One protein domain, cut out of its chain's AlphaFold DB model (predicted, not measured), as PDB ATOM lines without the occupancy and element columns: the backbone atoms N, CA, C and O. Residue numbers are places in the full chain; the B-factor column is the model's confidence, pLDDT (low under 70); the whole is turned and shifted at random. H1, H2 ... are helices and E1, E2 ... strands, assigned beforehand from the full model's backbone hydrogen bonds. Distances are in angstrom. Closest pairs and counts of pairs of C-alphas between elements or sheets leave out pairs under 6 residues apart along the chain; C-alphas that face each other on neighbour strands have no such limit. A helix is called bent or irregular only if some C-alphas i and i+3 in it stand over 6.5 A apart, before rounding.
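AT A GLANCE: This is residues 15 to 60 of the 61 residues of the protein "Hypothetical protein" of Rotaria sp. Silwood2 (UniProt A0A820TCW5). A kinked helix, H1, and a small sheet of two parallel strands, E1 and E2, make two opposite sides of a small thick slab, and a short helix, H2, lies off to one side of the two, so that H1, H2 and the sheet stand as a triangle, with H2 packed on H1 and close to E1. Past its kink the last part of H1 turns toward the sheet and leads by a tight link into E1. The printed part has 46 residues with two named helices and two named strands, in the order H1, E1, H2, E2; the class is mixed, helices and strands. The whole is compact, with a radius of gyration of the C-alphas of 9.9 A and spans of 24 by 22 by 13 A.

IN THESE COORDINATES: H1 takes residues 15 to 30, from C-alpha 15 at (-7.404, 25.540, -29.966) to C-alpha 30, 21.2 A away. It has a kink of 58 degrees near residue 24 and is irregular, with C-alphas 26 and 29 being 7.6 A apart. E1, residues 33 to 37, is 13.7 A long and begins with C-alpha 33 at (7.523, 10.739, -28.353). H2 takes residues 41 to 47 and is 10.4 A long. E2, residues 55 to 59, is 13.1 A long and ends with C-alpha 59 at (-1.436, 9.217, -38.484).

HOW THE PARTS SIT: E1 and E2 are parallel neighbours, with 17 degrees between their directions. The C-alphas of Thr 35 and Thr 57 face each other at 4.6 A. Within hydrogen-bond range are N 36 and O 57, 2.9 A, and N 59 and O 36, 2.8 A. E1, H2 and E2 form a strand-helix-strand unit, two parallel neighbour strands with a helix between them along the chain, and its crossover is right-handed. H2 and E1 are near each other, with 6 pairs of C-alphas within 10 A. The closest C-alphas of H2 and E2 are those of Thr 41 and Leu 58, 7.8 A apart. H1 and H2 touch, closest at the C-alphas of Cys 20 and Val 44, 5.9 A apart. They run the same way at a steep tilt of 58 degrees. H1 and E2 are apart. Of the O i to N i+4 pairs, 7 of 12 in H1 and 2 of 3 in H2 are within hydrogen-bond range.

THE WHOLE: The two C-alphas farthest apart are those of Arg 26 and Asn 60, 26.6 A. The printed part has no cut. The links from H1 to E1 and from E1 to H2 are tight, and the link of seven residues from H2 to E2 is short. The mean pLDDT of the printed part is 81.1; residues 38, 40, 48 and 60 are under 70. H2 has a mean pLDDT of 72, while H1, E1 and E2 each have 84.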
ATOM      1  N   ILE A  15      -7.908  26.211 -31.174       80.62
ATOM      2  CA  ILE A  15      -7.404  25.540 -29.966       80.62
ATOM      3  C   ILE A  15      -6.083  24.826 -30.249       80.62
ATOM      4  O   ILE A  15      -5.139  24.965 -29.473       80.62
ATOM      5  N   LEU A  16      -5.997  24.094 -31.364       76.06
ATOM      6  CA  LEU A  16      -4.761  23.432 -31.785       76.06
ATOM      7  C   LEU A  16      -3.659  24.456 -32.050       76.06
ATOM      8  O   LEU A  16      -2.522  24.231 -31.658       76.06
ATOM      9  N   ASP A  17      -4.000  25.607 -32.617       78.31
ATOM     10  CA  ASP A  17      -3.062  26.687 -32.908       78.31
ATOM     11  C   ASP A  17      -2.487  27.304 -31.644       78.31
ATOM     12  O   ASP A  17      -1.274  27.493 -31.553       78.31
ATOM     13  N   ARG A  18      -3.333  27.549 -30.638       81.50
ATOM     14  CA  ARG A  18      -2.871  27.991 -29.318       81.50
ATOM     15  C   ARG A  18      -2.065  26.916 -28.614       81.50
ATOM     16  O   ARG A  18      -1.025  27.211 -28.045       81.50
ATOM     17  N   PHE A  19      -2.488  25.657 -28.677       83.31
ATOM     18  CA  PHE A  19      -1.722  24.564 -28.086       83.31
ATOM     19  C   PHE A  19      -0.321  24.474 -28.705       83.31
ATOM     20  O   PHE A  19       0.682  24.451 -27.990       83.31
ATOM     21  N   CYS A  20      -0.255  24.495 -30.034       82.56
ATOM     22  CA  CYS A  20       0.985  24.449 -30.787       82.56
ATOM     23  C   CYS A  20       1.848  25.688 -30.520       82.56
ATOM     24  O   CYS A  20       3.043  25.534 -30.340       82.56
ATOM     25  N   SER A  21       1.279  26.891 -30.441       82.50
ATOM     26  CA  SER A  21       2.062  28.133 -30.305       82.50
ATOM     27  C   SER A  21       2.432  28.481 -28.860       82.50
ATOM     28  O   SER A  21       3.498  29.041 -28.625       82.50
ATOM     29  N   ASP A  22       1.591  28.134 -27.883       86.06
ATOM     30  CA  ASP A  22       1.754  28.578 -26.492       86.06
ATOM     31  C   ASP A  22       2.304  27.477 -25.585       86.06
ATOM     32  O   ASP A  22       3.116  27.745 -24.694       86.06
ATOM     33  N   ILE A  23       1.844  26.236 -25.780       85.06
ATOM     34  CA  ILE A  23       2.135  25.117 -24.877       85.06
ATOM     35  C   ILE A  23       3.348  24.337 -25.363       85.06
ATOM     36  O   ILE A  23       4.294  24.144 -24.598       85.06
ATOM     37  N   VAL A  24       3.358  23.926 -26.634       85.25
ATOM     38  CA  VAL A  24       4.426  23.085 -27.198       85.25
ATOM     39  C   VAL A  24       5.824  23.688 -27.003       85.25
ATOM     40  O   VAL A  24       6.679  22.954 -26.508       85.25
ATOM     41  N   PRO A  25       6.094  24.991 -27.236       86.56
ATOM     42  CA  PRO A  25       7.425  25.561 -27.004       86.56
ATOM     43  C   PRO A  25       7.909  25.446 -25.559       86.56
ATOM     44  O   PRO A  25       9.114  25.380 -25.314       86.56
ATOM     45  N   ARG A  26       6.978  25.415 -24.596       88.62
ATOM     46  CA  ARG A  26       7.289  25.315 -23.166       88.62
ATOM     47  C   ARG A  26       7.631  23.893 -22.753       88.62
ATOM     48  O   ARG A  26       8.409  23.716 -21.826       88.62
ATOM     49  N   ILE A  27       7.073  22.891 -23.432       87.25
ATOM     50  CA  ILE A  27       7.242  21.476 -23.071       87.25
ATOM     51  C   ILE A  27       8.113  20.687 -24.057       87.25
ATOM     52  O   ILE A  27       8.490  19.564 -23.743       87.25
ATOM     53  N   GLN A  28       8.473  21.258 -25.214       87.44
ATOM     54  CA  GLN A  28       9.186  20.579 -26.313       87.44
ATOM     55  C   GLN A  28      10.467  19.855 -25.887       87.44
ATOM     56  O   GLN A  28      10.776  18.791 -26.410       87.44
ATOM     57  N   HIS A  29      11.183  20.391 -24.897       87.69
ATOM     58  CA  HIS A  29      12.426  19.817 -24.381       87.69
ATOM     59  C   HIS A  29      12.212  18.532 -23.559       87.69
ATOM     60  O   HIS A  29      13.179  17.835 -23.260       87.69
ATOM     61  N   ASN A  30      10.964  18.221 -23.195       88.94
ATOM     62  CA  ASN A  30      10.559  16.996 -22.499       88.94
ATOM     63  C   ASN A  30       9.758  16.044 -23.396       88.94
ATOM     64  O   ASN A  30       9.374  14.969 -22.947       88.94
ATOM     65  N   ILE A  31       9.473  16.427 -24.643       88.25
ATOM     66  CA  ILE A  31       8.742  15.561 -25.568       88.25
ATOM     67  C   ILE A  31       9.730  14.564 -26.175       88.25
ATOM     68  O   ILE A  31      10.571  14.919 -26.997       88.25
ATOM     69  N   GLU A  32       9.596  13.304 -25.773       91.00
ATOM     70  CA  GLU A  32      10.406  12.180 -26.268       91.00
ATOM     71  C   GLU A  32       9.714  11.412 -27.403       91.00
ATOM     72  O   GLU A  32      10.360  10.885 -28.313       91.00
ATOM     73  N   CYS A  33       8.378  11.401 -27.378       88.50
ATOM     74  CA  CYS A  33       7.523  10.739 -28.353       88.50
ATOM     75  C   CYS A  33       6.396  11.675 -28.790       88.50
ATOM     76  O   CYS A  33       5.676  12.219 -27.954       88.50
ATOM     77  N   LEU A  34       6.200  11.806 -30.101       84.56
ATOM     78  CA  LEU A  34       5.172  12.663 -30.679       84.56
ATOM     79  C   LEU A  34       4.338  11.886 -31.700       84.56
ATOM     80  O   LEU A  34       4.874  11.230 -32.591       84.56
ATOM     81  N   THR A  35       3.015  11.957 -31.567       86.50
ATOM     82  CA  THR A  35       2.078  11.420 -32.560       86.50
ATOM     83  C   THR A  35       1.277  12.572 -33.133       86.50
ATOM     84  O   THR A  35       0.623  13.287 -32.378       86.50
ATOM     85  N   LEU A  36       1.369  12.764 -34.444       79.44
ATOM     86  CA  LEU A  36       0.729  13.854 -35.167       79.44
ATOM     87  C   LEU A  36      -0.260  13.285 -36.164       79.44
ATOM     88  O   LEU A  36       0.058  12.334 -36.879       79.44
ATOM     89  N   ASP A  37      -1.423  13.909 -36.248       79.00
ATOM     90  CA  ASP A  37      -2.316  13.692 -37.377       79.00
ATOM     91  C   ASP A  37      -1.793  14.499 -38.576       79.00
ATOM     92  O   ASP A  37      -1.203  15.575 -38.410       79.00
ATOM     93  N   ALA A  38      -1.995  13.990 -39.794       69.38
ATOM     94  CA  ALA A  38      -1.502  14.605 -41.033       69.38
ATOM     95  C   ALA A  38      -1.898  16.093 -41.172       69.38
ATOM     96  O   ALA A  38      -1.156  16.904 -41.721       69.38
ATOM     97  N   PHE A  39      -3.050  16.476 -40.614       71.25
ATOM     98  CA  PHE A  39      -3.547  17.851 -40.638       71.25
ATOM     99  C   PHE A  39      -2.786  18.809 -39.695       71.25
ATOM    100  O   PHE A  39      -2.684  20.005 -39.965       71.25
ATOM    101  N   SER A  40      -2.229  18.314 -38.586       69.19
ATOM    102  CA  SER A  40      -1.525  19.126 -37.579       69.19
ATOM    103  C   SER A  40      -0.002  19.117 -37.746       69.19
ATOM    104  O   SER A  40       0.708  19.824 -37.027       69.19
ATOM    105  N   THR A  41       0.513  18.359 -38.719       70.19
ATOM    106  CA  THR A  41       1.947  18.072 -38.842       70.19
ATOM    107  C   THR A  41       2.781  19.315 -39.155       70.19
ATOM    108  O   THR A  41       3.795  19.543 -38.503       70.19
ATOM    109  N   ASP A  42       2.341  20.158 -40.094       71.88
ATOM    110  CA  ASP A  42       3.090  21.360 -40.501       71.88
ATOM    111  C   ASP A  42       3.259  22.355 -39.336       71.88
ATOM    112  O   ASP A  42       4.337  22.914 -39.136       71.88
ATOM    113  N   ARG A  43       2.226  22.501 -38.497       73.81
ATOM    114  CA  ARG A  43       2.230  23.447 -37.372       73.81
ATOM    115  C   ARG A  43       3.189  23.005 -36.274       73.81
ATOM    116  O   ARG A  43       3.989  23.803 -35.804       73.81
ATOM    117  N   VAL A  44       3.144  21.733 -35.889       74.12
ATOM    118  CA  VAL A  44       3.971  21.219 -34.791       74.12
ATOM    119  C   VAL A  44       5.447  21.134 -35.195       74.12
ATOM    120  O   VAL A  44       6.324  21.505 -34.417       74.12
ATOM    121  N   VAL A  45       5.731  20.737 -36.439       73.00
ATOM    122  CA  VAL A  45       7.107  20.634 -36.956       73.00
ATOM    123  C   VAL A  45       7.785  22.003 -37.065       73.00
ATOM    124  O   VAL A  45       8.972  22.111 -36.772       73.00
ATOM    125  N   ARG A  46       7.055  23.065 -37.434       71.69
ATOM    126  CA  ARG A  46       7.629  24.422 -37.531       71.69
ATOM    127  C   ARG A  46       8.004  25.033 -36.185       71.69
ATOM    128  O   ARG A  46       8.855  25.917 -36.145       71.69
ATOM    129  N   ILE A  47       7.342  24.618 -35.110       71.44
ATOM    130  CA  ILE A  47       7.444  25.292 -33.813       71.44
ATOM    131  C   ILE A  47       8.572  24.718 -32.955       71.44
ATOM    132  O   ILE A  47       9.119  25.432 -32.111       71.44
ATOM    133  N   GLY A  48       8.921  23.445 -33.142       68.06
ATOM    134  CA  GLY A  48       9.727  22.734 -32.161       68.06
ATOM    135  C   GLY A  48      11.122  22.332 -32.620       68.06
ATOM    136  O   GLY A  48      11.273  21.577 -33.578       68.06
ATOM    137  N   ASN A  49      12.138  22.726 -31.846       77.00
ATOM    138  CA  ASN A  49      13.391  21.977 -31.784       77.00
ATOM    139  C   ASN A  49      13.286  20.980 -30.627       77.00
ATOM    140  O   ASN A  49      13.527  21.303 -29.461       77.00
ATOM    141  N   TYR A  50      12.875  19.759 -30.953       85.25
ATOM    142  CA  TYR A  50      12.637  18.719 -29.967       85.25
ATOM    143  C   TYR A  50      13.918  17.949 -29.640       85.25
ATOM    144  O   TYR A  50      14.152  16.849 -30.133       85.25
ATOM    145  N   SER A  51      14.747  18.518 -28.768       83.94
ATOM    146  CA  SER A  51      16.079  17.986 -28.446       83.94
ATOM    147  C   SER A  51      16.101  16.555 -27.890       83.94
ATOM    148  O   SER A  51      17.142  15.907 -27.941       83.94
ATOM    149  N   LYS A  52      14.987  16.067 -27.326       88.56
ATOM    150  CA  LYS A  52      14.853  14.704 -26.777       88.56
ATOM    151  C   LYS A  52      13.960  13.782 -27.610       88.56
ATOM    152  O   LYS A  52      13.771  12.624 -27.248       88.56
ATOM    153  N   LEU A  53      13.389  14.281 -28.703       86.94
ATOM    154  CA  LEU A  53      12.442  13.519 -29.504       86.94
ATOM    155  C   LEU A  53      13.174  12.436 -30.282       86.94
ATOM    156  O   LEU A  53      13.992  12.719 -31.153       86.94
ATOM    157  N   HIS A  54      12.840  11.190 -29.980       89.00
ATOM    158  CA  HIS A  54      13.437  10.025 -30.625       89.00
ATOM    159  C   HIS A  54      12.413   9.228 -31.444       89.00
ATOM    160  O   HIS A  54      12.786   8.313 -32.177       89.00
ATOM    161  N   LYS A  55      11.114   9.548 -31.336       85.94
ATOM    162  CA  LYS A  55      10.055   8.894 -32.113       85.94
ATOM    163  C   LYS A  55       8.972   9.873 -32.554       85.94
ATOM    164  O   LYS A  55       8.324  10.511 -31.726       85.94
ATOM    165  N   ILE A  56       8.704   9.886 -33.859       83.94
ATOM    166  CA  ILE A  56       7.583  10.607 -34.472       83.94
ATOM    167  C   ILE A  56       6.693   9.597 -35.186       83.94
ATOM    168  O   ILE A  56       7.180   8.744 -35.923       83.94
ATOM    169  N   THR A  57       5.386   9.677 -34.951       86.06
ATOM    170  CA  THR A  57       4.382   8.862 -35.645       86.06
ATOM    171  C   THR A  57       3.408   9.781 -36.363       86.06
ATOM    172  O   THR A  57       2.831  10.665 -35.737       86.06
ATOM    173  N   LEU A  58       3.223   9.563 -37.664       81.88
ATOM    174  CA  LEU A  58       2.245  10.281 -38.475       81.88
ATOM    175  C   LEU A  58       1.017   9.392 -38.661       81.88
ATOM    176  O   LEU A  58       1.137   8.267 -39.148       81.88
ATOM    177  N   ARG A  59      -0.153   9.879 -38.251       83.19
ATOM    178  CA  ARG A  59      -1.436   9.217 -38.484       83.19
ATOM    179  C   ARG A  59      -2.134   9.884 -39.658       83.19
ATOM    180  O   ARG A  59      -2.295  11.103 -39.686       83.19
ATOM    181  N   ASN A  60      -2.537   9.064 -40.618       68.31
ATOM    182  CA  ASN A  60      -3.426   9.477 -41.690       68.31
ATOM    183  C   ASN A  60      -4.839   9.106 -41.237       68.31
ATOM    184  O   ASN A  60      -5.179   7.922 -41.230       68.31
TER     185      ASN A  60